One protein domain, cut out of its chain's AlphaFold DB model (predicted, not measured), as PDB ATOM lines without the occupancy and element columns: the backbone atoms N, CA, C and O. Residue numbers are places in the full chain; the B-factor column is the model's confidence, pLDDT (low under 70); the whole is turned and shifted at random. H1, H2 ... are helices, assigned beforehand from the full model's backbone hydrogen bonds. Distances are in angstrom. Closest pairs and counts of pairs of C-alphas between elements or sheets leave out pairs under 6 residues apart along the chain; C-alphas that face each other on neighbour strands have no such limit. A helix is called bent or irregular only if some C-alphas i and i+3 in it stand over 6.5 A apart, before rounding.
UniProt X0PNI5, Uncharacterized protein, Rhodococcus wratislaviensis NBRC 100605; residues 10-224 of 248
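AT A GLANCE: This is residues 10 to 224 of the 248 residues of an uncharacterized protein of Rhodococcus wratislaviensis NBRC 100605 (UniProt X0PNI5). Two groups of helices pack crosswise on each other: a bundle of H5, H6, H7 and H8, and across it a bundle of H1b, H2 and H3, each up and down, every helix running against the one before it. H7, the longest helix, is in the core; H4 folds back beside H3, and H1a crosses H3 and H4. The printed part has 215 residues with eight named helices, H1 to H8 along the chain, and no named strand: the class is all helix. It is compact, with a radius of gyration of the C-alphas of 16.9 A and spans of 53 by 42 by 31 A.

HOW THE PARTS SIT: Begin at the hub, H7, residues 167 to 196, which touches six helices. Its residues 181 to 192 touch H5, residues 119 to 133, at a shallow tilt of 24 degrees, the same way; the closest C-alphas, of Leu 133 and Ala 188, are 4.7 A apart. H6, residues 139 to 162, forms a hairpin with H7; the closest C-alphas, of Val 148 and Leu 184, are 6.4 A apart. H8, residues 201 to 218, forms another with residues 180 to 194 of H7, closest at the C-alphas of Ser 194 and Leu 206, 5.3 A. Now look across: residues 80 to 87 of H3, residues 70 to 96, touch H7 about perpendicular, at 76 degrees, with the C-alphas of Cys 83 and Ser 182 closest at 4.9 A. H2, residues 43 to 66, touches H7 with residues 60 to 65 alone, at 85 degrees; the C-alphas of Ser 64 and Leu 190 are closest, 5.1 A. H4, residues 99 to 116, forms a hairpin with H3, closest at the C-alphas of Arg 82 and Ala 112, 5.1 A. H1, residues 10 to 34, was assigned as one helix by its hydrogen bonds but is bent, C-alphas 19 and 22 being 8.0 A apart; its arms are H1a, residues 10 to 19, and H1b, residues 22 to 34. H1b touches residues 88 to 96 of H3, closest at the C-alphas of Leu 25 and Thr 92, 5.1 A. Every O i to N i+4 pair is within hydrogen-bond range in H1a, H1b, H2, H5 and H8, against 18 of 23 in H3, 11 of 14 in H4, 14 of 20 in H6 and 21 of 26 in H7.

IN THESE COORDINATES: Find C-alpha 167 at (17.353, -13.465, 12.874); from there H7 runs 37.6 A to C-alpha 196 at (13.504, -22.283, 49.206), with a kink of 74 degrees near residue 174. H6 measures 35.3 A and H2 35.0 A.

THE WHOLE: The farthest C-alphas, of Leu 39 and Gly 164, are 53.1 A apart. The printed part has no cut and no long link. Look for pLDDT under 70 at residues 169, 171 and 172.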
ATOM      1  N   PRO A  10      13.939 -29.694  12.217       70.19
ATOM      2  CA  PRO A  10      14.171 -28.745  13.303       70.19
ATOM      3  C   PRO A  10      13.179 -28.817  14.479       70.19
ATOM      4  O   PRO A  10      13.583 -28.752  15.644       70.19
ATOM      5  N   ASP A  11      11.875 -28.953  14.217       76.50
ATOM      6  CA  ASP A  11      10.865 -29.084  15.280       76.50
ATOM      7  C   ASP A  11      11.019 -30.388  16.057       76.50
ATOM      8  O   ASP A  11      10.789 -30.421  17.270       76.50
ATOM      9  N   HIS A  12      11.444 -31.446  15.366       84.81
ATOM     10  CA  HIS A  12      11.754 -32.729  15.975       84.81
ATOM     11  C   HIS A  12      12.938 -32.623  16.946       84.81
ATOM     12  O   HIS A  12      12.795 -33.028  18.101       84.81
ATOM     13  N   VAL A  13      14.055 -32.003  16.539       87.38
ATOM     14  CA  VAL A  13      15.229 -31.775  17.408       87.38
ATOM     15  C   VAL A  13      14.814 -31.070  18.699       87.38
ATOM     16  O   VAL A  13      15.083 -31.538  19.806       87.38
ATOM     17  N   ALA A  14      14.073 -29.973  18.580       84.75
ATOM     18  CA  ALA A  14      13.669 -29.201  19.746       84.75
ATOM     19  C   ALA A  14      12.599 -29.900  20.616       84.75
ATOM     20  O   ALA A  14      12.411 -29.526  21.776       84.75
ATOM     21  N   ALA A  15      11.888 -30.902  20.087       87.38
ATOM     22  CA  ALA A  15      11.010 -31.770  20.871       87.38
ATOM     23  C   ALA A  15      11.799 -32.838  21.646       87.38
ATOM     24  O   ALA A  15      11.493 -33.075  22.813       87.38
ATOM     25  N   VAL A  16      12.834 -33.429  21.035       92.62
ATOM     26  CA  VAL A  16      13.723 -34.410  21.682       92.62
ATOM     27  C   VAL A  16      14.425 -33.790  22.887       92.62
ATOM     28  O   VAL A  16      14.346 -34.337  23.986       92.62
ATOM     29  N   TRP A  17      15.044 -32.621  22.717       93.69
ATOM     30  CA  TRP A  17      15.761 -31.954  23.808       93.69
ATOM     31  C   TRP A  17      14.843 -31.476  24.937       93.69
ATOM     32  O   TRP A  17      15.250 -31.488  26.093       93.69
ATOM     33  N   ASP A  18      13.591 -31.123  24.640       88.19
ATOM     34  CA  ASP A  18      12.612 -30.805  25.685       88.19
ATOM     35  C   ASP A  18      12.179 -32.040  26.488       88.19
ATOM     36  O   ASP A  18      12.036 -31.966  27.705       88.19
ATOM     37  N   ALA A  19      11.972 -33.175  25.815       90.62
ATOM     38  CA  ALA A  19      11.461 -34.386  26.452       90.62
ATOM     39  C   ALA A  19      12.548 -35.184  27.188       90.62
ATOM     40  O   ALA A  19      12.293 -35.722  28.264       90.62
ATOM     41  N   ALA A  20      13.744 -35.282  26.605       94.31
ATOM     42  CA  ALA A  20      14.803 -36.183  27.056       94.31
ATOM     43  C   ALA A  20      16.124 -35.475  27.396       94.31
ATOM     44  O   ALA A  20      17.031 -36.120  27.922       94.31
ATOM     45  N   GLY A  21      16.250 -34.168  27.132       94.88
ATOM     46  CA  GLY A  21      17.523 -33.449  27.236       94.88
ATOM     47  C   GLY A  21      18.194 -33.559  28.605       94.88
ATOM     48  O   GLY A  21      19.393 -33.818  28.670       94.88
ATOM     49  N   LEU A  22      17.434 -33.428  29.699       96.50
ATOM     50  CA  LEU A  22      17.985 -33.583  31.051       96.50
ATOM     51  C   LEU A  22      18.598 -34.978  31.255       96.50
ATOM     52  O   LEU A  22      19.724 -35.076  31.731       96.50
ATOM     53  N   GLY A  23      17.906 -36.044  30.844       97.19
ATOM     54  CA  GLY A  23      18.425 -37.411  30.959       97.19
ATOM     55  C   GLY A  23      19.662 -37.652  30.086       97.19
ATOM     56  O   GLY A  23      20.597 -38.324  30.516       97.19
ATOM     57  N   ILE A  24      19.707 -37.056  28.889       96.31
ATOM     58  CA  ILE A  24      20.883 -37.101  28.004       96.31
ATOM     59  C   ILE A  24      22.086 -36.434  28.684       96.31
ATOM     60  O   ILE A  24      23.169 -37.017  28.735       96.31
ATOM     61  N   LEU A  25      21.899 -35.236  29.247       97.31
ATOM     62  CA  LEU A  25      22.949 -34.518  29.968       97.31
ATOM     63  C   LEU A  25      23.426 -35.294  31.203       97.31
ATOM     64  O   LEU A  25      24.628 -35.432  31.414       97.31
ATOM     65  N   GLU A  26      22.507 -35.837  32.001       97.62
ATOM     66  CA  GLU A  26      22.842 -36.661  33.166       97.62
ATOM     67  C   GLU A  26      23.669 -37.893  32.784       97.62
ATOM     68  O   GLU A  26      24.661 -38.196  33.454       97.62
ATOM     69  N   GLY A  27      23.305 -38.572  31.693       96.69
ATOM     70  CA  GLY A  27      24.066 -39.697  31.154       96.69
ATOM     71  C   GLY A  27      25.479 -39.293  30.734       96.69
ATOM     72  O   GLY A  27      26.446 -39.931  31.153       96.69
ATOM     73  N   ALA A  28      25.610 -38.196  29.981       95.75
ATOM     74  CA  ALA A  28      26.903 -37.685  29.526       95.75
ATOM     75  C   ALA A  28      27.821 -37.306  30.701       95.75
ATOM     76  O   ALA A  28      28.981 -37.716  30.744       95.75
ATOM     77  N   VAL A  29      27.300 -36.586  31.702       96.44
ATOM     78  CA  VAL A  29      28.076 -36.190  32.890       96.44
ATOM     79  C   VAL A  29      28.434 -37.394  33.760       96.44
ATOM     80  O   VAL A  29      29.550 -37.461  34.272       96.44
ATOM     81  N   THR A  30      27.539 -38.377  33.889       95.81
ATOM     82  CA  THR A  30      27.838 -39.632  34.599       95.81
ATOM     83  C   THR A  30      28.969 -40.393  33.909       95.81
ATOM     84  O   THR A  30      29.931 -40.781  34.572       95.81
ATOM     85  N   GLY A  31      28.908 -40.543  32.580       92.75
ATOM     86  CA  GLY A  31      29.978 -41.154  31.790       92.75
ATOM     87  C   GLY A  31      31.309 -40.425  31.973       92.75
ATOM     88  O   GLY A  31      32.320 -41.038  32.318       92.75
ATOM     89  N   PHE A  32      31.287 -39.096  31.856       90.62
ATOM     90  CA  PHE A  32      32.456 -38.235  32.016       90.62
ATOM     91  C   PHE A  32      33.116 -38.335  33.397       90.62
ATOM     92  O   PHE A  32      34.348 -38.360  33.493       90.62
ATOM     93  N   ALA A  33      32.303 -38.394  34.455       91.00
ATOM     94  CA  ALA A  33      32.765 -38.539  35.829       91.00
ATOM     95  C   ALA A  33      33.297 -39.951  36.110       91.00
ATOM     96  O   ALA A  33      34.324 -40.094  36.767       91.00
ATOM     97  N   SER A  34      32.634 -40.988  35.587       88.19
ATOM     98  CA  SER A  34      33.027 -42.390  35.794       88.19
ATOM     99  C   SER A  34      34.372 -42.750  35.158       88.19
ATOM    100  O   SER A  34      35.035 -43.681  35.603       88.19
ATOM    101  N   ALA A  35      34.795 -41.990  34.145       78.69
ATOM    102  CA  ALA A  35      36.082 -42.157  33.483       78.69
ATOM    103  C   ALA A  35      37.267 -41.554  34.268       78.69
ATOM    104  O   ALA A  35      38.400 -41.633  33.796       78.69
ATOM    105  N   ALA A  36      37.034 -40.914  35.421       78.62
ATOM    106  CA  ALA A  36      38.083 -40.250  36.190       78.62
ATOM    107  C   ALA A  36      38.544 -41.066  37.402       78.62
ATOM    108  O   ALA A  36      37.732 -41.579  38.171       78.62
ATOM    109  N   ASP A  37      39.859 -41.104  37.620       75.19
ATOM    110  CA  ASP A  37      40.432 -41.613  38.863       75.19
ATOM    111  C   ASP A  37      40.342 -40.537  39.956       75.19
ATOM    112  O   ASP A  37      41.076 -39.547  39.971       75.19
ATOM    113  N   LEU A  38      39.383 -40.716  40.864       70.56
ATOM    114  CA  LEU A  38      39.075 -39.745  41.911       70.56
ATOM    115  C   LEU A  38      40.024 -39.818  43.112       70.56
ATOM    116  O   LEU A  38      39.934 -38.938  43.971       70.56
ATOM    117  N   LEU A  39      40.912 -40.815  43.187       74.12
ATOM    118  CA  LEU A  39      41.831 -41.009  44.316       74.12
ATOM    119  C   LEU A  39      43.248 -40.489  44.039       74.12
ATOM    120  O   LEU A  39      44.028 -40.330  44.977       74.12
ATOM    121  N   ASP A  40      43.567 -40.152  42.787       78.00
ATOM    122  CA  ASP A  40      44.841 -39.527  42.437       78.00
ATOM    123  C   ASP A  40      44.935 -38.096  43.014       78.00
ATOM    124  O   ASP A  40      44.041 -37.256  42.853       78.00
ATOM    125  N   GLY A  41      46.020 -37.815  43.737       81.50
ATOM    126  CA  GLY A  41      46.324 -36.513  44.341       81.50
ATOM    127  C   GLY A  41      47.042 -35.540  43.402       81.50
ATOM    128  O   GLY A  41      47.349 -34.420  43.814       81.50
ATOM    129  N   SER A  42      47.333 -35.943  42.162       88.06
ATOM    130  CA  SER A  42      48.050 -35.120  41.191       88.06
ATOM    131  C   SER A  42      47.322 -33.809  40.858       88.06
ATOM    132  O   SER A  42      46.102 -33.668  40.985       88.06
ATOM    133  N   ALA A  43      48.078 -32.812  40.386       87.31
ATOM    134  CA  ALA A  43      47.506 -31.556  39.897       87.31
ATOM    135  C   ALA A  43      46.524 -31.784  38.734       87.31
ATOM    136  O   ALA A  43      45.499 -31.108  38.651       87.31
ATOM    137  N   TRP A  44      46.806 -32.767  37.873       86.88
ATOM    138  CA  TRP A  44      45.929 -33.142  36.767       86.88
ATOM    139  C   TRP A  44      44.612 -33.747  37.267       86.88
ATOM    140  O   TRP A  44      43.545 -33.307  36.846       86.88
ATOM    141  N   ALA A  45      44.662 -34.672  38.229       85.75
ATOM    142  CA  ALA A  45      43.461 -35.249  38.829       85.75
ATOM    143  C   ALA A  45      42.624 -34.204  39.583       85.75
ATOM    144  O   ALA A  45      41.396 -34.218  39.505       85.75
ATOM    145  N   ASN A  46      43.265 -33.240  40.253       86.25
ATOM    146  CA  ASN A  46      42.573 -32.094  40.849       86.25
ATOM    147  C   ASN A  46      41.859 -31.238  39.792       86.25
ATOM    148  O   ASN A  46      40.669 -30.974  39.936       86.25
ATOM    149  N   ALA A  47      42.547 -30.857  38.712       87.44
ATOM    150  CA  ALA A  47      41.934 -30.106  37.615       87.44
ATOM    151  C   ALA A  47      40.763 -30.876  36.983       87.44
ATOM    152  O   ALA A  47      39.714 -30.301  36.696       87.44
ATOM    153  N   ARG A  48      40.904 -32.199  36.843       88.88
ATOM    154  CA  ARG A  48      39.845 -33.074  36.341       88.88
ATOM    155  C   ARG A  48      38.632 -33.120  37.272       88.88
ATOM    156  O   ARG A  48      37.501 -33.052  36.798       88.88
ATOM    157  N   ARG A  49      38.841 -33.204  38.590       89.62
ATOM    158  CA  ARG A  49      37.759 -33.130  39.588       89.62
ATOM    159  C   ARG A  49      37.024 -31.794  39.534       89.62
ATOM    160  O   ARG A  49      35.801 -31.785  39.633       89.62
ATOM    161  N   GLU A  50      37.742 -30.691  39.338       91.00
ATOM    162  CA  GLU A  50      37.133 -29.368  39.164       91.00
ATOM    163  C   GLU A  50      36.263 -29.305  37.902       91.00
ATOM    164  O   GLU A  50      35.126 -28.836  37.956       91.00
ATOM    165  N   GLU A  51      36.740 -29.856  36.788       92.00
ATOM    166  CA  GLU A  51      35.965 -29.937  35.549       92.00
ATOM    167  C   GLU A  51      34.700 -30.800  35.714       92.00
ATOM    168  O   GLU A  51      33.614 -30.421  35.269       92.00
ATOM    169  N   ILE A  52      34.808 -31.937  36.410       93.62
ATOM    170  CA  ILE A  52      33.655 -32.783  36.753       93.62
ATOM    171  C   ILE A  52      32.678 -32.019  37.645       93.62
ATOM    172  O   ILE A  52      31.473 -32.064  37.403       93.62
ATOM    173  N   ALA A  53      33.171 -31.292  38.650       93.38
ATOM    174  CA  ALA A  53      32.335 -30.478  39.520       93.38
ATOM    175  C   ALA A  53      31.571 -29.411  38.724       93.38
ATOM    176  O   ALA A  53      30.377 -29.231  38.957       93.38
ATOM    177  N   ASP A  54      32.202 -28.763  37.739       95.44
ATOM    178  CA  ASP A  54      31.520 -27.822  36.843       95.44
ATOM    179  C   ASP A  54      30.393 -28.493  36.046       95.44
ATOM    180  O   ASP A  54      29.300 -27.937  35.941       95.44
ATOM    181  N   ARG A  55      30.622 -29.703  35.520       96.50
ATOM    182  CA  ARG A  55      29.597 -30.463  34.784       96.50
ATOM    183  C   ARG A  55      28.453 -30.944  35.684       96.50
ATOM    184  O   ARG A  55      27.292 -30.899  35.282       96.50
ATOM    185  N   VAL A  56      28.747 -31.352  36.917       96.69
ATOM    186  CA  VAL A  56      27.721 -31.692  37.920       96.69
ATOM    187  C   VAL A  56      26.898 -30.459  38.291       96.69
ATOM    188  O   VAL A  56      25.679 -30.549  38.426       96.69
ATOM    189  N   VAL A  57      27.539 -29.295  38.414       97.56
ATOM    190  CA  VAL A  57      26.850 -28.024  38.653       97.56
ATOM    191  C   VAL A  57      25.930 -27.661  37.486       97.56
ATOM    192  O   VAL A  57      24.800 -27.249  37.742       97.56
ATOM    193  N   ASP A  58      26.349 -27.884  36.235       97.69
ATOM    194  CA  ASP A  58      25.485 -27.710  35.058       97.69
ATOM    195  C   ASP A  58      24.213 -28.590  35.171       97.69
ATOM    196  O   ASP A  58      23.094 -28.086  35.029       97.69
ATOM    197  N   VAL A  59      24.347 -29.867  35.562       97.88
ATOM    198  CA  VAL A  59      23.203 -30.775  35.815       97.88
ATOM    199  C   VAL A  59      22.306 -30.275  36.950       97.88
ATOM    200  O   VAL A  59      21.085 -30.231  36.798       97.88
ATOM    201  N   MET A  60      22.875 -29.892  38.099       97.56
ATOM    202  CA  MET A  60      22.103 -29.388  39.246       97.56
ATOM    203  C   MET A  60      21.300 -28.134  38.888       97.56
ATOM    204  O   MET A  60      20.163 -27.960  39.341       97.56
ATOM    205  N   ALA A  61      21.877 -27.273  38.057       97.38
ATOM    206  CA  ALA A  61      21.233 -26.060  37.596       97.38
ATOM    207  C   ALA A  61      20.049 -26.385  36.671       97.38
ATOM    208  O   ALA A  61      18.931 -25.929  36.919       97.38
ATOM    209  N   VAL A  62      20.247 -27.253  35.674       97.31
ATOM    210  CA  VAL A  62      19.166 -27.703  34.780       97.31
ATOM    211  C   VAL A  62      18.064 -28.425  35.566       97.31
ATOM    212  O   VAL A  62      16.884 -28.137  35.369       97.31
ATOM    213  N   ARG A  63      18.405 -29.285  36.535       97.06
ATOM    214  CA  ARG A  63      17.420 -29.904  37.444       97.06
ATOM    215  C   ARG A  63      16.581 -28.871  38.185       97.06
ATOM    216  O   ARG A  63      15.375 -29.046  38.305       97.06
ATOM    217  N   SER A  64      17.202 -27.790  38.651       96.06
ATOM    218  CA  SER A  64      16.493 -26.717  39.356       96.06
ATOM    219  C   SER A  64      15.480 -26.012  38.459       96.06
ATOM    220  O   SER A  64      14.393 -25.679  38.918       96.06
ATOM    221  N   TRP A  65      15.792 -25.853  37.170       96.06
ATOM    222  CA  TRP A  65      14.823 -25.383  36.182       96.06
ATOM    223  C   TRP A  65      13.664 -26.373  35.995       96.06
ATOM    224  O   TRP A  65      12.503 -25.980  36.081       96.06
ATOM    225  N   HIS A  66      13.963 -27.658  35.785       94.56
ATOM    226  CA  HIS A  66      12.943 -28.691  35.551       94.56
ATOM    227  C   HIS A  66      12.099 -29.036  36.789       94.56
ATOM    228  O   HIS A  66      11.009 -29.587  36.641       94.56
ATOM    229  N   ALA A  67      12.564 -28.704  37.996       93.62
ATOM    230  CA  ALA A  67      11.794 -28.842  39.230       93.62
ATOM    231  C   ALA A  67      10.632 -27.835  39.325       93.62
ATOM    232  O   ALA A  67       9.695 -28.042  40.097       93.62
ATOM    233  N   LEU A  68      10.671 -26.750  38.546       92.69
ATOM    234  CA  LEU A  68       9.599 -25.763  38.506       92.69
ATOM    235  C   LEU A  68       8.411 -26.291  37.683       92.69
ATOM    236  O   LEU A  68       8.601 -26.815  36.582       92.69
ATOM    237  N   PRO A  69       7.156 -26.102  38.135       91.06
ATOM    238  CA  PRO A  69       5.993 -26.477  37.338       91.06
ATOM    239  C   PRO A  69       5.969 -25.718  36.007       91.06
ATOM    240  O   PRO A  69       6.052 -24.489  36.004       91.06
ATOM    241  N   GLN A  70       5.756 -26.404  34.878       84.88
ATOM    242  CA  GLN A  70       5.792 -25.766  33.548       84.88
ATOM    243  C   GLN A  70       4.827 -24.576  33.401       84.88
ATOM    244  O   GLN A  70       5.101 -23.618  32.675       84.88
ATOM    245  N   LEU A  71       3.680 -24.630  34.087       84.31
ATOM    246  CA  LEU A  71       2.685 -23.555  34.090       84.31
ATOM    247  C   LEU A  71       3.194 -22.285  34.791       84.31
ATOM    248  O   LEU A  71       2.772 -21.189  34.432       84.31
ATOM    249  N   SER A  72       4.146 -22.413  35.720       89.56
ATOM    250  CA  SER A  72       4.728 -21.281  36.453       89.56
ATOM    251  C   SER A  72       5.549 -20.341  35.564       89.56
ATOM    252  O   SER A  72       5.771 -19.194  35.935       89.56
ATOM    253  N   HIS A  73       5.983 -20.782  34.377       92.25
ATOM    254  CA  HIS A  73       6.759 -19.942  33.458       92.25
ATOM    255  C   HIS A  73       5.899 -18.935  32.675       92.25
ATOM    256  O   HIS A  73       6.451 -18.085  31.974       92.25
ATOM    257  N   GLY A  74       4.565 -19.032  32.751       93.75
ATOM    258  CA  GLY A  74       3.635 -18.080  32.141       93.75
ATOM    259  C   GLY A  74       3.960 -17.767  30.675       93.75
ATOM    260  O   GLY A  74       4.130 -18.663  29.845       93.75
ATOM    261  N   ARG A  75       4.089 -16.472  30.358       95.62
ATOM    262  CA  ARG A  75       4.401 -15.977  29.003       95.62
ATOM    263  C   ARG A  75       5.798 -16.376  28.510       95.62
ATOM    264  O   ARG A  75       5.997 -16.502  27.305       95.62
ATOM    265  N   ALA A  76       6.745 -16.621  29.415       96.44
ATOM    266  CA  ALA A  76       8.114 -16.996  29.064       96.44
ATOM    267  C   ALA A  76       8.243 -18.461  28.634       96.44
ATOM    268  O   ALA A  76       9.241 -18.826  28.020       96.44
ATOM    269  N   ARG A  77       7.246 -19.310  28.926       94.75
ATOM    270  CA  ARG A  77       7.319 -20.770  28.743       94.75
ATOM    271  C   ARG A  77       7.873 -21.189  27.380       94.75
ATOM    272  O   ARG A  77       8.741 -22.053  27.314       94.75
ATOM    273  N   ARG A  78       7.376 -20.586  26.292       93.56
ATOM    274  CA  ARG A  78       7.756 -20.961  24.919       93.56
ATOM    275  C   ARG A  78       9.223 -20.641  24.623       93.56
ATOM    276  O   ARG A  78       9.950 -21.519  24.172       93.56
ATOM    277  N   VAL A  79       9.642 -19.403  24.877       95.06
ATOM    278  CA  VAL A  79      11.014 -18.944  24.613       95.06
ATOM    279  C   VAL A  79      12.013 -19.594  25.564       95.06
ATOM    280  O   VAL A  79      13.045 -20.082  25.112       95.06
ATOM    281  N   ALA A  80      11.665 -19.718  26.848       95.25
ATOM    282  CA  ALA A  80      12.499 -20.373  27.843       95.25
ATOM    283  C   ALA A  80      12.765 -21.826  27.448       95.25
ATOM    284  O   ALA A  80      13.918 -22.219  27.351       95.25
ATOM    285  N   ARG A  81      11.731 -22.596  27.087       94.00
ATOM    286  CA  ARG A  81      11.898 -23.975  26.608       94.00
ATOM    287  C   ARG A  81      12.921 -24.093  25.469       94.00
ATOM    288  O   ARG A  81      13.761 -24.985  25.505       94.00
ATOM    289  N   ARG A  82      12.873 -23.202  24.469       94.12
ATOM    290  CA  ARG A  82      13.827 -23.227  23.344       94.12
ATOM    291  C   ARG A  82      15.252 -22.877  23.785       94.12
ATOM    292  O   ARG A  82      16.184 -23.570  23.392       94.12
ATOM    293  N   CYS A  83      15.414 -21.863  24.633       95.62
ATOM    294  CA  CYS A  83      16.732 -21.464  25.135       95.62
ATOM    295  C   CYS A  83      17.352 -22.552  26.034       95.62
ATOM    296  O   CYS A  83      18.529 -22.872  25.912       95.62
ATOM    297  N   ILE A  84      16.560 -23.157  26.922       96.00
ATOM    298  CA  ILE A  84      17.021 -24.214  27.831       96.00
ATOM    299  C   ILE A  84      17.454 -25.447  27.042       96.00
ATOM    300  O   ILE A  84      18.525 -25.977  27.313       96.00
ATOM    301  N   ALA A  85      16.686 -25.856  26.025       95.75
ATOM    302  CA  ALA A  85      17.070 -26.957  25.145       95.75
ATOM    303  C   ALA A  85      18.459 -26.735  24.518       95.75
ATOM    304  O   ALA A  85      19.278 -27.652  24.529       95.75
ATOM    305  N   TYR A  86      18.752 -25.513  24.050       95.31
ATOM    306  CA  TYR A  86      20.090 -25.148  23.571       95.31
ATOM    307  C   TYR A  86      21.164 -25.339  24.651       95.31
ATOM    308  O   TYR A  86      22.160 -26.009  24.392       95.31
ATOM    309  N   SER A  87      20.982 -24.795  25.861       96.25
ATOM    310  CA  SER A  87      22.007 -24.935  26.910       96.25
ATOM    311  C   SER A  87      22.234 -26.377  27.324       96.25
ATOM    312  O   SER A  87      23.375 -26.751  27.556       96.25
ATOM    313  N   VAL A  88      21.179 -27.188  27.381       96.94
ATOM    314  CA  VAL A  88      21.297 -28.613  27.692       96.94
ATOM    315  C   VAL A  88      22.119 -29.325  26.614       96.94
ATOM    316  O   VAL A  88      23.067 -30.026  26.956       96.94
ATOM    317  N   ALA A  89      21.851 -29.066  25.331       95.94
ATOM    318  CA  ALA A  89      22.657 -29.602  24.234       95.94
ATOM    319  C   ALA A  89      24.119 -29.129  24.299       95.94
ATOM    320  O   ALA A  89      25.041 -29.938  24.187       95.94
ATOM    321  N   ALA A  90      24.347 -27.837  24.549       95.38
ATOM    322  CA  ALA A  90      25.686 -27.272  24.691       95.38
ATOM    323  C   ALA A  90      26.449 -27.881  25.880       95.38
ATOM    324  O   ALA A  90      27.658 -28.103  25.798       95.38
ATOM    325  N   ASP A  91      25.762 -28.184  26.981       96.56
ATOM    326  CA  ASP A  91      26.351 -28.813  28.167       96.56
ATOM    327  C   ASP A  91      26.700 -30.275  27.908       96.56
ATOM    328  O   ASP A  91      27.779 -30.713  28.309       96.56
ATOM    329  N   THR A  92      25.860 -30.993  27.159       96.38
ATOM    330  CA  THR A  92      26.165 -32.348  26.687       96.38
ATOM    331  C   THR A  92      27.430 -32.348  25.831       96.38
ATOM    332  O   THR A  92      28.362 -33.081  26.144       96.38
ATOM    333  N   VAL A  93      27.543 -31.449  24.840       94.38
ATOM    334  CA  VAL A  93      28.758 -31.327  24.004       94.38
ATOM    335  C   VAL A  93      30.010 -31.098  24.852       94.38
ATOM    336  O   VAL A  93      31.070 -31.637  24.540       94.38
ATOM    337  N   ARG A  94      29.908 -30.295  25.917       91.38
ATOM    338  CA  ARG A  94      31.027 -30.016  26.830       91.38
ATOM    339  C   ARG A  94      31.339 -31.168  27.789       91.38
ATOM    340  O   ARG A  94      32.400 -31.131  28.408       91.38
ATOM    341  N   ALA A  95      30.436 -32.130  27.959       91.44
ATOM    342  CA  ALA A  95      30.634 -33.294  28.813       91.44
ATOM    343  C   ALA A  95      31.227 -34.479  28.039       91.44
ATOM    344  O   ALA A  95      32.172 -35.086  28.520       91.44
ATOM    345  N   ASP A  96      30.729 -34.809  26.848       90.00
ATOM    346  CA  ASP A  96      31.142 -36.031  26.134       90.00
ATOM    347  C   ASP A  96      31.675 -35.793  24.712       90.00
ATOM    348  O   ASP A  96      32.104 -36.730  24.041       90.00
ATOM    349  N   GLY A  97      31.681 -34.543  24.239       85.50
ATOM    350  CA  GLY A  97      32.126 -34.204  22.889       85.50
ATOM    351  C   GLY A  97      31.160 -34.631  21.780       85.50
ATOM    352  O   GLY A  97      31.563 -34.629  20.614       85.50
ATOM    353  N   SER A  98      29.909 -34.976  22.107       84.25
ATOM    354  CA  SER A  98      28.918 -35.512  21.173       84.25
ATOM    355  C   SER A  98      28.751 -34.660  19.908       84.25
ATOM    356  O   SER A  98      28.351 -33.490  19.942       84.25
ATOM    357  N   GLY A  99      29.030 -35.278  18.755       81.44
ATOM    358  CA  GLY A  99      28.863 -34.650  17.445       81.44
ATOM    359  C   GLY A  99      27.399 -34.369  17.096       81.44
ATOM    360  O   GLY A  99      27.114 -33.362  16.451       81.44
ATOM    361  N   THR A 100      26.467 -35.207  17.564       86.94
ATOM    362  CA  THR A 100      25.026 -35.008  17.344       86.94
ATOM    363  C   THR A 100      24.508 -33.824  18.150       86.94
ATOM    364  O   THR A 100      23.890 -32.931  17.578       86.94
ATOM    365  N   ALA A 101      24.857 -33.732  19.438       89.25
ATOM    366  CA  ALA A 101      24.481 -32.589  20.267       89.25
ATOM    367  C   ALA A 101      25.063 -31.273  19.721       89.25
ATOM    368  O   ALA A 101      24.401 -30.235  19.747       89.25
ATOM    369  N   ARG A 102      26.276 -31.317  19.150       88.81
ATOM    370  CA  ARG A 102      26.888 -30.155  18.491       88.81
ATOM    371  C   ARG A 102      26.115 -29.728  17.246       88.81
ATOM    372  O   ARG A 102      25.917 -28.532  17.056       88.81
ATOM    373  N   ALA A 103      25.689 -30.674  16.413       87.94
ATOM    374  CA  ALA A 103      24.862 -30.373  15.247       87.94
ATOM    375  C   ALA A 103      23.509 -29.767  15.664       87.94
ATOM    376  O   ALA A 103      23.079 -28.762  15.098       87.94
ATOM    377  N   ASP A 104      22.891 -30.314  16.711       91.94
ATOM    378  CA  ASP A 104      21.606 -29.845  17.229       91.94
ATOM    379  C   ASP A 104      21.677 -28.434  17.827       91.94
ATOM    380  O   ASP A 104      20.716 -27.674  17.699       91.94
ATOM    381  N   CYS A 105      22.806 -28.037  18.428       90.88
ATOM    382  CA  CYS A 105      22.994 -26.685  18.973       90.88
ATOM    383  C   CYS A 105      22.718 -25.590  17.932       90.88
ATOM    384  O   CYS A 105      22.133 -24.560  18.275       90.88
ATOM    385  N   TRP A 106      23.090 -25.805  16.668       87.12
ATOM    386  CA  TRP A 106      22.825 -24.843  15.595       87.12
ATOM    387  C   TRP A 106      21.329 -24.685  15.340       87.12
ATOM    388  O   TRP A 106      20.802 -23.574  15.374       87.12
ATOM    389  N   THR A 107      20.631 -25.805  15.182       89.31
ATOM    390  CA  THR A 107      19.175 -25.849  15.001       89.31
ATOM    391  C   THR A 107      18.439 -25.191  16.173       89.31
ATOM    392  O   THR A 107      17.530 -24.381  15.981       89.31
ATOM    393  N   LEU A 108      18.855 -25.499  17.404       91.88
ATOM    394  CA  LEU A 108      18.260 -24.952  18.623       91.88
ATOM    395  C   LEU A 108      18.518 -23.447  18.773       91.88
ATOM    396  O   LEU A 108      17.629 -22.724  19.227       91.88
ATOM    397  N   THR A 109      19.695 -22.973  18.354       91.62
ATOM    398  CA  THR A 109      20.034 -21.542  18.335       91.62
ATOM    399  C   THR A 109      19.056 -20.771  17.458       91.62
ATOM    400  O   THR A 109      18.446 -19.814  17.931       91.62
ATOM    401  N   THR A 110      18.850 -21.212  16.213       88.25
ATOM    402  CA  THR A 110      17.940 -20.551  15.265       88.25
ATOM    403  C   THR A 110      16.529 -20.425  15.838       88.25
ATOM    404  O   THR A 110      15.976 -19.331  15.897       88.25
ATOM    405  N   HIS A 111      15.979 -21.516  16.375       87.81
ATOM    406  CA  HIS A 111      14.630 -21.526  16.949       87.81
ATOM    407  C   HIS A 111      14.471 -20.618  18.172       87.81
ATOM    408  O   HIS A 111      13.402 -20.046  18.401       87.81
ATOM    409  N   ALA A 112      15.501 -20.533  19.011       92.81
ATOM    410  CA  ALA A 112      15.480 -19.631  20.149       92.81
ATOM    411  C   ALA A 112      15.578 -18.167  19.690       92.81
ATOM    412  O   ALA A 112      14.853 -17.326  20.219       92.81
ATOM    413  N   LEU A 113      16.399 -17.864  18.678       91.69
ATOM    414  CA  LEU A 113      16.563 -16.513  18.132       91.69
ATOM    415  C   LEU A 113      15.316 -15.974  17.438       91.69
ATOM    416  O   LEU A 113      14.975 -14.810  17.639       91.69
ATOM    417  N   GLU A 114      14.595 -16.807  16.690       91.56
ATOM    418  CA  GLU A 114      13.301 -16.430  16.099       91.56
ATOM    419  C   GLU A 114      12.303 -15.935  17.154       91.56
ATOM    420  O   GLU A 114      11.464 -15.084  16.876       91.56
ATOM    421  N   LEU A 115      12.399 -16.445  18.387       93.81
ATOM    422  CA  LEU A 115      11.595 -15.959  19.503       93.81
ATOM    423  C   LEU A 115      12.244 -14.758  20.192       93.81
ATOM    424  O   LEU A 115      11.547 -13.807  20.512       93.81
ATOM    425  N   LEU A 116      13.552 -14.782  20.444       94.44
ATOM    426  CA  LEU A 116      14.237 -13.732  21.209       94.44
ATOM    427  C   LEU A 116      14.348 -12.396  20.469       94.44
ATOM    428  O   LEU A 116      14.474 -11.359  21.110       94.44
ATOM    429  N   THR A 117      14.261 -12.396  19.143       93.12
ATOM    430  CA  THR A 117      14.163 -11.162  18.347       93.12
ATOM    431  C   THR A 117      12.780 -10.506  18.450       93.12
ATOM    432  O   THR A 117      12.627  -9.325  18.142       93.12
ATOM    433  N   ILE A 118      11.767 -11.218  18.957       94.62
ATOM    434  CA  ILE A 118      10.428 -10.677  19.209       94.62
ATOM    435  C   ILE A 118      10.383 -10.048  20.604       94.62
ATOM    436  O   ILE A 118      10.659 -10.697  21.618       94.62
ATOM    437  N   ARG A 119       9.961  -8.779  20.655       95.69
ATOM    438  CA  ARG A 119       9.929  -7.942  21.862       95.69
ATOM    439  C   ARG A 119       9.277  -8.638  23.052       95.69
ATOM    440  O   ARG A 119       9.853  -8.711  24.134       95.69
ATOM    441  N   GLU A 120       8.073  -9.149  22.842       97.06
ATOM    442  CA  GLU A 120       7.226  -9.726  23.880       97.06
ATOM    443  C   GLU A 120       7.848 -10.988  24.480       97.06
ATOM    444  O   GLU A 120       7.685 -11.261  25.670       97.06
ATOM    445  N   HIS A 121       8.560 -11.768  23.668       97.25
ATOM    446  CA  HIS A 121       9.214 -12.998  24.099       97.25
ATOM    447  C   HIS A 121      10.521 -12.712  24.831       97.25
ATOM    448  O   HIS A 121      10.741 -13.286  25.899       97.25
ATOM    449  N   PHE A 122      11.340 -11.789  24.321       96.69
ATOM    450  CA  PHE A 122      12.532 -11.325  25.025       96.69
ATOM    451  C   PHE A 122      12.176 -10.791  26.417       96.69
ATOM    452  O   PHE A 122      12.718 -11.251  27.426       96.69
ATOM    453  N   ASP A 123      11.209  -9.871  26.477       97.19
ATOM    454  CA  ASP A 123      10.779  -9.240  27.724       97.19
ATOM    455  C   ASP A 123      10.175 -10.263  28.686       97.19
ATOM    456  O   ASP A 123      10.453 -10.214  29.883       97.19
ATOM    457  N   ALA A 124       9.399 -11.228  28.183       97.81
ATOM    458  CA  ALA A 124       8.858 -12.299  29.012       97.81
ATOM    459  C   ALA A 124       9.963 -13.168  29.630       97.81
ATOM    460  O   ALA A 124       9.879 -13.485  30.815       97.81
ATOM    461  N   ALA A 125      10.996 -13.537  28.868       97.50
ATOM    462  CA  ALA A 125      12.118 -14.325  29.380       97.50
ATOM    463  C   ALA A 125      12.912 -13.558  30.449       97.50
ATOM    464  O   ALA A 125      13.118 -14.074  31.549       97.50
ATOM    465  N   ALA A 126      13.276 -12.302  30.169       97.19
ATOM    466  CA  ALA A 126      13.992 -11.452  31.117       97.19
ATOM    467  C   ALA A 126      13.167 -11.180  32.386       97.19
ATOM    468  O   ALA A 126      13.687 -11.230  33.502       97.19
ATOM    469  N   HIS A 127      11.861 -10.933  32.238       97.38
ATOM    470  CA  HIS A 127      10.957 -10.762  33.370       97.38
ATOM    471  C   HIS A 127      10.865 -12.036  34.204       97.38
ATOM    472  O   HIS A 127      10.980 -11.963  35.423       97.38
ATOM    473  N   ARG A 128      10.745 -13.207  33.567       97.81
ATOM    474  CA  ARG A 128      10.674 -14.478  34.291       97.81
ATOM    475  C   ARG A 128      11.952 -14.781  35.067       97.81
ATOM    476  O   ARG A 128      11.867 -15.263  36.191       97.81
ATOM    477  N   ALA A 129      13.121 -14.489  34.500       97.50
ATOM    478  CA  ALA A 129      14.381 -14.615  35.226       97.50
ATOM    479  C   ALA A 129      14.398 -13.710  36.473       97.50
ATOM    480  O   ALA A 129      14.770 -14.167  37.548       97.50
ATOM    481  N   ARG A 130      13.907 -12.467  36.364       97.75
ATOM    482  CA  ARG A 130      13.784 -11.544  37.505       97.75
ATOM    483  C   ARG A 130      12.770 -12.016  38.556       97.75
ATOM    484  O   ARG A 130      13.052 -11.934  39.744       97.75
ATOM    485  N   GLU A 131      11.613 -12.531  38.136       97.56
ATOM    486  CA  GLU A 131      10.611 -13.114  39.042       97.56
ATOM    487  C   GLU A 131      11.175 -14.299  39.833       97.56
ATOM    488  O   GLU A 131      10.941 -14.401  41.033       97.56
ATOM    489  N   LEU A 132      11.907 -15.193  39.157       97.06
ATOM    490  CA  LEU A 132      12.556 -16.340  39.792       97.06
ATOM    491  C   LEU A 132      13.637 -15.899  40.772       97.06
ATOM    492  O   LEU A 132      13.724 -16.440  41.868       97.06
ATOM    493  N   LEU A 133      14.444 -14.913  40.378       96.94
ATOM    494  CA  LEU A 133      15.525 -14.395  41.200       96.94
ATOM    495  C   LEU A 133      15.009 -13.817  42.530       96.94
ATOM    496  O   LEU A 133      15.651 -13.997  43.565       96.94
ATOM    497  N   GLY A 134      13.836 -13.175  42.508       96.44
ATOM    498  CA  GLY A 134      13.143 -12.711  43.707       96.44
ATOM    499  C   GLY A 134      13.934 -11.675  44.513       96.44
ATOM    500  O   GLY A 134      14.811 -10.981  43.997       96.44
ATOM    501  N   ALA A 135      13.602 -11.550  45.799       96.31
ATOM    502  CA  ALA A 135      14.299 -10.643  46.707       96.31
ATOM    503  C   ALA A 135      15.719 -11.138  47.026       96.31
ATOM    504  O   ALA A 135      15.970 -12.342  47.078       96.31
ATOM    505  N   ALA A 136      16.630 -10.199  47.294       96.88
ATOM    506  CA  ALA A 136      18.011 -10.518  47.637       96.88
ATOM    507  C   ALA A 136      18.088 -11.395  48.907       96.88
ATOM    508  O   ALA A 136      17.622 -10.972  49.971       96.88
ATOM    509  N   PRO A 137      18.677 -12.603  48.829       94.00
ATOM    510  CA  PRO A 137      18.865 -13.469  49.982       94.00
ATOM    511  C   PRO A 137      20.037 -12.982  50.843       94.00
ATOM    512  O   PRO A 137      20.885 -12.206  50.403       94.00
ATOM    513  N   GLN A 138      20.132 -13.484  52.073       90.44
ATOM    514  CA  GLN A 138      21.273 -13.220  52.951       90.44
ATOM    515  C   GLN A 138      22.384 -14.272  52.796       90.44
ATOM    516  O   GLN A 138      22.208 -15.344  52.211       90.44
ATOM    517  N   GLY A 139      23.556 -13.971  53.360       91.50
ATOM    518  CA  GLY A 139      24.654 -14.925  53.490       91.50
ATOM    519  C   GLY A 139      25.307 -15.306  52.161       91.50
ATOM    520  O   GLY A 139      25.477 -14.490  51.258       91.50
ATOM    521  N   ARG A 140      25.735 -16.570  52.044       92.88
ATOM    522  CA  ARG A 140      26.585 -17.024  50.929       92.88
ATOM    523  C   ARG A 140      25.889 -17.013  49.567       92.88
ATOM    524  O   ARG A 140      26.603 -16.924  48.567       92.88
ATOM    525  N   LEU A 141      24.558 -17.114  49.527       95.31
ATOM    526  CA  LEU A 141      23.771 -17.137  48.290       95.31
ATOM    527  C   LEU A 141      23.683 -15.754  47.623       95.31
ATOM    528  O   LEU A 141      23.540 -15.687  46.404       95.31
ATOM    529  N   LEU A 142      23.858 -14.668  48.389       96.69
ATOM    530  CA  LEU A 142      23.813 -13.291  47.884       96.69
ATOM    531  C   LEU A 142      24.761 -13.069  46.699       96.69
ATOM    532  O   LEU A 142      24.382 -12.437  45.722       96.69
ATOM    533  N   ALA A 143      25.966 -13.645  46.742       95.06
ATOM    534  CA  ALA A 143      26.936 -13.500  45.658       95.06
ATOM    535  C   ALA A 143      26.437 -14.095  44.327       95.06
ATOM    536  O   ALA A 143      26.695 -13.531  43.269       95.06
ATOM    537  N   ALA A 144      25.722 -15.226  44.367       97.06
ATOM    538  CA  ALA A 144      25.120 -15.801  43.164       97.06
ATOM    539  C   ALA A 144      23.969 -14.924  42.667       97.06
ATOM    540  O   ALA A 144      23.892 -14.633  41.480       97.06
ATOM    541  N   TRP A 145      23.115 -14.468  43.592       98.12
ATOM    542  CA  TRP A 145      21.998 -13.578  43.289       98.12
ATOM    543  C   TRP A 145      22.469 -12.294  42.588       98.12
ATOM    544  O   TRP A 145      21.940 -11.955  41.536       98.12
ATOM    545  N   GLN A 146      23.527 -11.653  43.101       97.62
ATOM    546  CA  GLN A 146      24.109 -10.432  42.524       97.62
ATOM    547  C   GLN A 146      24.621 -10.652  41.100       97.62
ATOM    548  O   GLN A 146      24.299  -9.874  40.215       97.62
ATOM    549  N   MET A 147      25.345 -11.747  40.841       97.69
ATOM    550  CA  MET A 147      25.825 -12.046  39.483       97.69
ATOM    551  C   MET A 147      24.678 -12.253  38.485       97.69
ATOM    552  O   MET A 147      24.828 -11.929  37.308       97.69
ATOM    553  N   VAL A 148      23.545 -12.810  38.929       97.62
ATOM    554  CA  VAL A 148      22.353 -12.954  38.081       97.62
ATOM    555  C   VAL A 148      21.681 -11.599  37.861       97.62
ATOM    556  O   VAL A 148      21.319 -11.298  36.725       97.62
ATOM    557  N   ASP A 149      21.540 -10.780  38.905       97.56
ATOM    558  CA  ASP A 149      20.944  -9.442  38.813       97.56
ATOM    559  C   ASP A 149      21.756  -8.517  37.893       97.56
ATOM    560  O   ASP A 149      21.207  -7.939  36.954       97.56
ATOM    561  N   ASP A 150      23.080  -8.482  38.065       96.25
ATOM    562  CA  ASP A 150      24.005  -7.722  37.219       96.25
ATOM    563  C   ASP A 150      23.898  -8.158  35.752       96.25
ATOM    564  O   ASP A 150      23.793  -7.329  34.844       96.25
ATOM    565  N   ALA A 151      23.870  -9.471  35.499       95.50
ATOM    566  CA  ALA A 151      23.742 -10.008  34.149       95.50
ATOM    567  C   ALA A 151      22.358  -9.722  33.528       95.50
ATOM    568  O   ALA A 151      22.276  -9.496  32.319       95.50
ATOM    569  N   LEU A 152      21.280  -9.678  34.325       95.19
ATOM    570  CA  LEU A 152      19.960  -9.220  33.871       95.19
ATOM    571  C   LEU A 152      19.957  -7.725  33.544       95.19
ATOM    572  O   LEU A 152      19.350  -7.323  32.549       95.19
ATOM    573  N   GLY A 153      20.625  -6.910  34.361       93.75
ATOM    574  CA  GLY A 153      20.803  -5.480  34.123       93.75
ATOM    575  C   GLY A 153      21.546  -5.220  32.814       93.75
ATOM    576  O   GLY A 153      21.046  -4.494  31.956       93.75
ATOM    577  N   ALA A 154      22.679  -5.895  32.619       90.81
ATOM    578  CA  ALA A 154      23.501  -5.783  31.418       90.81
ATOM    579  C   ALA A 154      22.768  -6.275  30.155       90.81
ATOM    580  O   ALA A 154      22.856  -5.663  29.097       90.81
ATOM    581  N   LEU A 155      21.968  -7.342  30.251       90.88
ATOM    582  CA  LEU A 155      21.136  -7.780  29.125       90.88
ATOM    583  C   LEU A 155      20.058  -6.741  28.758       90.88
ATOM    584  O   LEU A 155      19.680  -6.600  27.595       90.88
ATOM    585  N   GLY A 156      19.572  -5.984  29.745       89.38
ATOM    586  CA  GLY A 156      18.645  -4.878  29.527       89.38
ATOM    587  C   GLY A 156      19.235  -3.743  28.686       89.38
ATOM    588  O   GLY A 156      18.497  -3.131  27.913       89.38
ATOM    589  N   THR A 157      20.546  -3.486  28.780       87.62
ATOM    590  CA  THR A 157      21.196  -2.398  28.031       87.62
ATOM    591  C   THR A 157      21.352  -2.733  26.550       87.62
ATOM    592  O   THR A 157      21.140  -1.859  25.711       87.62
ATOM    593  N   THR A 158      21.623  -3.997  26.206       88.00
ATOM    594  CA  THR A 158      21.791  -4.436  24.805       88.00
ATOM    595  C   THR A 158      20.490  -4.896  24.147       88.00
ATOM    596  O   THR A 158      20.447  -5.146  22.949       88.00
ATOM    597  N   ARG A 159      19.373  -4.948  24.884       90.62
ATOM    598  CA  ARG A 159      18.043  -5.357  24.385       90.62
ATOM    599  C   ARG A 159      17.648  -4.741  23.036       90.62
ATOM    600  O   ARG A 159      17.035  -5.413  22.209       90.62
ATOM    601  N   HIS A 160      17.927  -3.453  22.845       90.06
ATOM    602  CA  HIS A 160      17.548  -2.704  21.644       90.06
ATOM    603  C   HIS A 160      18.278  -3.175  20.375       90.06
ATOM    604  O   HIS A 160      17.782  -2.942  19.280       90.06
ATOM    605  N   GLU A 161      19.415  -3.850  20.527       88.38
ATOM    606  CA  GLU A 161      20.197  -4.416  19.426       88.38
ATOM    607  C   GLU A 161      19.595  -5.729  18.911       88.38
ATOM    608  O   GLU A 161      19.776  -6.093  17.753       88.38
ATOM    609  N   TRP A 162      18.875  -6.445  19.778       90.00
ATOM    610  CA  TRP A 162      18.337  -7.776  19.494       90.00
ATOM    611  C   TRP A 162      16.871  -7.743  19.065       90.00
ATOM    612  O   TRP A 162      16.457  -8.481  18.173       90.00
ATOM    613  N   VAL A 163      16.063  -6.901  19.711       90.75
ATOM    614  CA  VAL A 163      14.623  -6.833  19.451       90.75
ATOM    615  C   VAL A 163      14.351  -6.158  18.108       90.75
ATOM    616  O   VAL A 163      14.735  -5.014  17.891       90.75
ATOM    617  N   GLY A 164      13.616  -6.847  17.237       86.25
ATOM    618  CA  GLY A 164      13.292  -6.390  15.885       86.25
ATOM    619  C   GLY A 164      14.411  -6.611  14.864       86.25
ATOM    620  O   GLY A 164      14.205  -6.314  13.690       86.25
ATOM    621  N   ALA A 165      15.564  -7.137  15.285       84.88
ATOM    622  CA  ALA A 165      16.624  -7.515  14.367       84.88
ATOM    623  C   ALA A 165      16.219  -8.757  13.560       84.88
ATOM    624  O   ALA A 165      15.586  -9.673  14.088       84.88
ATOM    625  N   ASP A 166      16.605  -8.797  12.287       82.25
ATOM    626  CA  ASP A 166      16.419  -9.978  11.448       82.25
ATOM    627  C   ASP A 166      17.261 -11.149  12.000       82.25
ATOM    628  O   ASP A 166      18.493 -11.020  12.069       82.25
ATOM    629  N   PRO A 167      16.643 -12.291  12.372       77.25
ATOM    630  CA  PRO A 167      17.353 -13.465  12.874       77.25
ATOM    631  C   PRO A 167      18.516 -13.915  11.986       77.25
ATOM    632  O   PRO A 167      19.543 -14.339  12.516       77.25
ATOM    633  N   ALA A 168      18.393 -13.795  10.658       74.94
ATOM    634  CA  ALA A 168      19.463 -14.181   9.739       74.94
ATOM    635  C   ALA A 168      20.691 -13.264   9.868       74.94
ATOM    636  O   ALA A 168      21.827 -13.733   9.817       74.94
ATOM    637  N   THR A 169      20.466 -11.973  10.116       68.62
ATOM    638  CA  THR A 169      21.525 -10.973  10.313       68.62
ATOM    639  C   THR A 169      22.231 -11.149  11.663       68.62
ATOM    640  O   THR A 169      23.451 -11.008  11.749       68.62
ATOM    641  N   VAL A 170      21.499 -11.512  12.722       70.19
ATOM    642  CA  VAL A 170      22.075 -11.679  14.071       70.19
ATOM    643  C   VAL A 170      22.588 -13.089  14.366       70.19
ATOM    644  O   VAL A 170      23.207 -13.298  15.410       70.19
ATOM    645  N   ALA A 171      22.397 -14.051  13.458       66.81
ATOM    646  CA  ALA A 171      22.810 -15.446  13.634       66.81
ATOM    647  C   ALA A 171      24.295 -15.603  14.018       66.81
ATOM    648  O   ALA A 171      24.628 -16.470  14.825       66.81
ATOM    649  N   ALA A 172      25.172 -14.723  13.518       64.62
ATOM    650  CA  ALA A 172      26.608 -14.747  13.807       64.62
ATOM    651  C   ALA A 172      26.953 -14.548  15.300       64.62
ATOM    652  O   ALA A 172      27.925 -15.123  15.780       64.62
ATOM    653  N   ALA A 173      26.153 -13.773  16.043       74.00
ATOM    654  CA  ALA A 173      26.316 -13.568  17.490       74.00
ATOM    655  C   ALA A 173      25.175 -14.184  18.319       74.00
ATOM    656  O   ALA A 173      25.227 -14.220  19.549       74.00
ATOM    657  N   GLY A 174      24.130 -14.684  17.663       81.31
ATOM    658  CA  GLY A 174      22.889 -15.055  18.317       81.31
ATOM    659  C   GLY A 174      23.001 -16.269  19.242       81.31
ATOM    660  O   GLY A 174      22.288 -16.327  20.241       81.31
ATOM    661  N   CYS A 175      23.951 -17.183  19.018       86.88
ATOM    662  CA  CYS A 175      24.231 -18.260  19.977       86.88
ATOM    663  C   CYS A 175      24.656 -17.719  21.355       86.88
ATOM    664  O   CYS A 175      24.318 -18.317  22.374       86.88
ATOM    665  N   VAL A 176      25.326 -16.560  21.405       89.69
ATOM    666  CA  VAL A 176      25.741 -15.909  22.656       89.69
ATOM    667  C   VAL A 176      24.536 -15.320  23.383       89.69
ATOM    668  O   VAL A 176      24.456 -15.437  24.603       89.69
ATOM    669  N   LEU A 177      23.571 -14.735  22.660       92.69
ATOM    670  CA  LEU A 177      22.315 -14.279  23.263       92.69
ATOM    671  C   LEU A 177      21.506 -15.459  23.815       92.69
ATOM    672  O   LEU A 177      21.020 -15.388  24.944       92.69
ATOM    673  N   VAL A 178      21.354 -16.525  23.021       95.06
ATOM    674  CA  VAL A 178      20.594 -17.716  23.423       95.06
ATOM    675  C   VAL A 178      21.215 -18.340  24.663       95.06
ATOM    676  O   VAL A 178      20.491 -18.543  25.637       95.06
ATOM    677  N   ASP A 179      22.538 -18.557  24.662       94.44
ATOM    678  CA  ASP A 179      23.269 -19.038  25.836       94.44
ATOM    679  C   ASP A 179      23.078 -18.080  27.015       94.44
ATOM    680  O   ASP A 179      22.689 -18.491  28.099       94.44
ATOM    681  N   ARG A 180      23.258 -16.770  26.825       95.31
ATOM    682  CA  ARG A 180      23.086 -15.805  27.916       95.31
ATOM    683  C   ARG A 180      21.701 -15.908  28.555       95.31
ATOM    684  O   ARG A 180      21.607 -15.969  29.782       95.31
ATOM    685  N   MET A 181      20.642 -15.912  27.748       97.00
ATOM    686  CA  MET A 181      19.267 -15.947  28.241       97.00
ATOM    687  C   MET A 181      18.951 -17.265  28.959       97.00
ATOM    688  O   MET A 181      18.339 -17.252  30.029       97.00
ATOM    689  N   SER A 182      19.376 -18.407  28.416       97.06
ATOM    690  CA  SER A 182      19.165 -19.703  29.067       97.06
ATOM    691  C   SER A 182      19.945 -19.824  30.372       97.06
ATOM    692  O   SER A 182      19.362 -20.227  31.377       97.06
ATOM    693  N   ARG A 183      21.223 -19.419  30.405       97.69
ATOM    694  CA  ARG A 183      22.039 -19.422  31.632       97.69
ATOM    695  C   ARG A 183      21.426 -18.536  32.709       97.69
ATOM    696  O   ARG A 183      21.412 -18.932  33.868       97.69
ATOM    697  N   LEU A 184      20.883 -17.375  32.340       97.56
ATOM    698  CA  LEU A 184      20.173 -16.488  33.266       97.56
ATOM    699  C   LEU A 184      18.937 -17.156  33.873       97.56
ATOM    700  O   LEU A 184      18.775 -17.155  35.090       97.56
ATOM    701  N   LEU A 185      18.087 -17.761  33.040       98.12
ATOM    702  CA  LEU A 185      16.886 -18.468  33.492       98.12
ATOM    703  C   LEU A 185      17.223 -19.650  34.412       98.12
ATOM    704  O   LEU A 185      16.598 -19.813  35.461       98.12
ATOM    705  N   ILE A 186      18.229 -20.447  34.040       98.38
ATOM    706  CA  ILE A 186      18.696 -21.593  34.827       98.38
ATOM    707  C   ILE A 186      19.294 -21.129  36.158       98.38
ATOM    708  O   ILE A 186      18.955 -21.672  37.207       98.38
ATOM    709  N   ALA A 187      20.159 -20.112  36.135       98.25
ATOM    710  CA  ALA A 187      20.786 -19.584  37.339       98.25
ATOM    711  C   ALA A 187      19.752 -18.983  38.298       98.25
ATOM    712  O   ALA A 187      19.805 -19.260  39.493       98.25
ATOM    713  N   ALA A 188      18.779 -18.222  37.784       98.12
ATOM    714  CA  ALA A 188      17.690 -17.677  38.588       98.12
ATOM    715  C   ALA A 188      16.843 -18.790  39.228       98.12
ATOM    716  O   ALA A 188      16.543 -18.719  40.416       98.12
ATOM    717  N   ALA A 189      16.519 -19.852  38.480       97.81
ATOM    718  CA  ALA A 189      15.826 -21.018  39.029       97.81
ATOM    719  C   ALA A 189      16.653 -21.724  40.117       97.81
ATOM    720  O   ALA A 189      16.122 -22.074  41.166       97.81
ATOM    721  N   LEU A 190      17.959 -21.900  39.904       97.81
ATOM    722  CA  LEU A 190      18.855 -22.506  40.888       97.81
ATOM    723  C   LEU A 190      18.977 -21.653  42.161       97.81
ATOM    724  O   LEU A 190      18.969 -22.205  43.261       97.81
ATOM    725  N   VAL A 191      19.027 -20.323  42.044       97.56
ATOM    726  CA  VAL A 191      18.985 -19.412  43.199       97.56
ATOM    727  C   VAL A 191      17.651 -19.534  43.938       97.56
ATOM    728  O   VAL A 191      17.665 -19.693  45.157       97.56
ATOM    729  N   ALA A 192      16.523 -19.549  43.223       95.56
ATOM    730  CA  ALA A 192      15.193 -19.708  43.815       95.56
ATOM    731  C   ALA A 192      15.071 -21.016  44.612       95.56
ATOM    732  O   ALA A 192      14.670 -21.008  45.775       95.56
ATOM    733  N   GLN A 193      15.496 -22.135  44.018       94.50
ATOM    734  CA  GLN A 193      15.485 -23.445  44.673       94.50
ATOM    735  C   GLN A 193      16.438 -23.493  45.873       94.50
ATOM    736  O   GLN A 193      16.105 -24.084  46.896       94.50
ATOM    737  N   SER A 194      17.603 -22.842  45.777       94.00
ATOM    738  CA  SER A 194      18.549 -22.742  46.896       94.00
ATOM    739  C   SER A 194      17.975 -21.936  48.062       94.00
ATOM    740  O   SER A 194      18.214 -22.284  49.213       94.00
ATOM    741  N   ALA A 195      17.227 -20.866  47.775       92.62
ATOM    742  CA  ALA A 195      16.595 -20.021  48.786       92.62
ATOM    743  C   ALA A 195      15.383 -20.697  49.449       92.62
ATOM    744  O   ALA A 195      15.125 -20.463  50.626       92.62
ATOM    745  N   ALA A 196      14.655 -21.535  48.705       89.94
ATOM    746  CA  ALA A 196      13.504 -22.283  49.206       89.94
ATOM    747  C   ALA A 196      13.882 -23.563  49.978       89.94
ATOM    748  O   ALA A 196      13.029 -24.144  50.646       89.94
ATOM    749  N   ALA A 197      15.130 -24.029  49.877       85.25
ATOM    750  CA  ALA A 197      15.567 -25.268  50.509       85.25
ATOM    751  C   ALA A 197      15.738 -25.111  52.031       85.25
ATOM    752  O   ALA A 197      16.459 -24.238  52.514       85.25
ATOM    753  N   GLU A 198      15.126 -26.015  52.794       76.50
ATOM    754  CA  GLU A 198      15.252 -26.057  54.254       76.50
ATOM    755  C   GLU A 198      16.692 -26.369  54.679       76.50
ATOM    756  O   GLU A 198      17.360 -27.202  54.064       76.50
ATOM    757  N   SER A 199      17.180 -25.694  55.727       75.56
ATOM    758  CA  SER A 199      18.576 -25.758  56.187       75.56
ATOM    759  C   SER A 199      19.068 -27.201  56.359       75.56
ATOM    760  O   SER A 199      18.760 -27.873  57.343       75.56
ATOM    761  N   SER A 200      19.857 -27.670  55.393       77.75
ATOM    762  CA  SER A 200      20.375 -29.033  55.312       77.75
ATOM    763  C   SER A 200      21.682 -29.060  54.513       77.75
ATOM    764  O   SER A 200      22.022 -28.112  53.801       77.75
ATOM    765  N   ARG A 201      22.405 -30.186  54.556       81.56
ATOM    766  CA  ARG A 201      23.585 -30.411  53.698       81.56
ATOM    767  C   ARG A 201      23.262 -30.260  52.204       81.56
ATOM    768  O   ARG A 201      24.110 -29.817  51.434       81.56
ATOM    769  N   ALA A 202      22.046 -30.612  51.785       82.06
ATOM    770  CA  ALA A 202      21.604 -30.435  50.403       82.06
ATOM    771  C   ALA A 202      21.523 -28.946  50.023       82.06
ATOM    772  O   ALA A 202      21.927 -28.571  48.923       82.06
ATOM    773  N   THR A 203      21.102 -28.089  50.956       86.00
ATOM    774  CA  THR A 203      21.063 -26.630  50.774       86.00
ATOM    775  C   THR A 203      22.453 -26.050  50.559       86.00
ATOM    776  O   THR A 203      22.646 -25.243  49.655       86.00
ATOM    777  N   GLU A 204      23.458 -26.492  51.318       90.06
ATOM    778  CA  GLU A 204      24.837 -26.027  51.118       90.06
ATOM    779  C   GLU A 204      25.383 -26.396  49.731       90.06
ATOM    780  O   GLU A 204      26.062 -25.583  49.094       90.06
ATOM    781  N   LEU A 205      25.059 -27.596  49.238       92.44
ATOM    782  CA  LEU A 205      25.426 -28.028  47.889       92.44
ATOM    783  C   LEU A 205      24.731 -27.180  46.818       92.44
ATOM    784  O   LEU A 205      25.393 -26.755  45.871       92.44
ATOM    785  N   LEU A 206      23.439 -26.884  46.981       94.00
ATOM    786  CA  LEU A 206      22.688 -26.018  46.067       94.00
ATOM    787  C   LEU A 206      23.243 -24.587  46.051       94.00
ATOM    788  O   LEU A 206      23.491 -24.044  44.977       94.00
ATOM    789  N   VAL A 207      23.549 -24.008  47.216       95.50
ATOM    790  CA  VAL A 207      24.157 -22.671  47.317       95.50
ATOM    791  C   VAL A 207      25.533 -22.633  46.645       95.50
ATOM    792  O   VAL A 207      25.847 -21.683  45.924       95.50
ATOM    793  N   ASN A 208      26.365 -23.657  46.848       95.81
ATOM    794  CA  ASN A 208      27.660 -23.756  46.173       95.81
ATOM    795  C   ASN A 208      27.494 -23.893  44.652       95.81
ATOM    796  O   ASN A 208      28.192 -23.203  43.906       95.81
ATOM    797  N   ALA A 209      26.550 -24.721  44.197       97.06
ATOM    798  CA  ALA A 209      26.234 -24.874  42.783       97.06
ATOM    799  C   ALA A 209      25.744 -23.556  42.170       97.06
ATOM    800  O   ALA A 209      26.245 -23.164  41.123       97.06
ATOM    801  N   ALA A 210      24.852 -22.821  42.843       97.56
ATOM    802  CA  ALA A 210      24.340 -21.530  42.382       97.56
ATOM    803  C   ALA A 210      25.471 -20.527  42.144       97.56
ATOM    804  O   ALA A 210      25.561 -19.909  41.084       97.56
ATOM    805  N   ARG A 211      26.382 -20.414  43.115       97.06
ATOM    806  CA  ARG A 211      27.547 -19.526  43.021       97.06
ATOM    807  C   ARG A 211      28.467 -19.918  41.877       97.06
ATOM    808  O   ARG A 211      28.896 -19.053  41.122       97.06
ATOM    809  N   ARG A 212      28.782 -21.208  41.763       96.88
ATOM    810  CA  ARG A 212      29.708 -21.720  40.752       96.88
ATOM    811  C   ARG A 212      29.119 -21.606  39.346       96.88
ATOM    812  O   ARG A 212      29.799 -21.129  38.445       96.88
ATOM    813  N   TYR A 213      27.836 -21.925  39.181       97.56
ATOM    814  CA  TYR A 213      27.121 -21.774  37.916       97.56
ATOM    815  C   TYR A 213      27.070 -20.308  37.469       97.56
ATOM    816  O   TYR A 213      27.461 -19.991  36.345       97.56
ATOM    817  N   ALA A 214      26.658 -19.396  38.359       96.81
ATOM    818  CA  ALA A 214      26.616 -17.967  38.055       96.81
ATOM    819  C   ALA A 214      28.013 -17.414  37.727       96.81
ATOM    820  O   ALA A 214      28.180 -16.697  36.743       96.81
ATOM    821  N   TRP A 215      29.040 -17.806  38.485       95.06
ATOM    822  CA  TRP A 215      30.421 -17.396  38.230       95.06
ATOM    823  C   TRP A 215      30.925 -17.837  36.851       95.06
ATOM    824  O   TRP A 215      31.477 -17.020  36.111       95.06
ATOM    825  N   ASN A 216      30.717 -19.109  36.501       93.88
ATOM    826  CA  ASN A 216      31.221 -19.699  35.262       93.88
ATOM    827  C   ASN A 216      30.545 -19.116  34.017       93.88
ATOM    828  O   ASN A 216      31.189 -18.948  32.977       93.88
ATOM    829  N   HIS A 217      29.253 -18.803  34.123       94.88
ATOM    830  CA  HIS A 217      28.434 -18.470  32.959       94.88
ATOM    831  C   HIS A 217      28.084 -16.988  32.853       94.88
ATOM    832  O   HIS A 217      27.988 -16.471  31.741       94.88
ATOM    833  N   LEU A 218      27.922 -16.267  33.966       94.25
ATOM    834  CA  LEU A 218      27.282 -14.943  33.971       94.25
ATOM    835  C   LEU A 218      28.232 -13.746  34.067       94.25
ATOM    836  O   LEU A 218      27.827 -12.640  33.738       94.25
ATOM    837  N   ARG A 219      29.514 -13.948  34.389       86.44
ATOM    838  CA  ARG A 219      30.492 -12.846  34.537       86.44
ATOM    839  C   ARG A 219      30.966 -12.188  33.241       86.44
ATOM    840  O   ARG A 219      31.719 -11.219  33.288       86.44
ATOM    841  N   ARG A 220      30.607 -12.740  32.084       78.88
ATOM    842  CA  ARG A 220      31.010 -12.183  30.781       78.88
ATOM    843  C   ARG A 220      30.207 -10.903  30.487       78.88
ATOM    844  O   ARG A 220      29.104 -10.787  31.020       78.88
ATOM    845  N   PRO A 221      30.698  -9.988  29.630       79.12
ATOM    846  CA  PRO A 221      29.925  -8.819  29.205       79.12
ATOM    847  C   PRO A 221      28.559  -9.195  28.608       79.12
ATOM    848  O   PRO A 221      28.288 -10.363  28.283       79.12
ATOM    849  N   ALA A 222      27.680  -8.197  28.494       80.12
ATOM    850  CA  ALA A 222      26.412  -8.366  27.799       80.12
ATOM    851  C   ALA A 222      26.668  -8.826  26.353       80.12
ATOM    852  O   ALA A 222      27.632  -8.375  25.737       80.12
ATOM    853  N   PRO A 223      25.844  -9.736  25.811       80.81
ATOM    854  CA  PRO A 223      25.939 -10.091  24.407       80.81
ATOM    855  C   PRO A 223      25.522  -8.887  23.555       80.81
ATOM    856  O   PRO A 223      24.469  -8.285  23.799       80.81
ATOM    857  N   GLU A 224      26.335  -8.587  22.551       80.81
ATOM    858  CA  GLU A 224      26.111  -7.535  21.555       80.81
ATOM    859  C   GLU A 224      25.662  -8.165  20.235       80.81
ATOM    860  O   GLU A 224      26.152  -9.240  19.856       80.81
TER     861      GLU A 224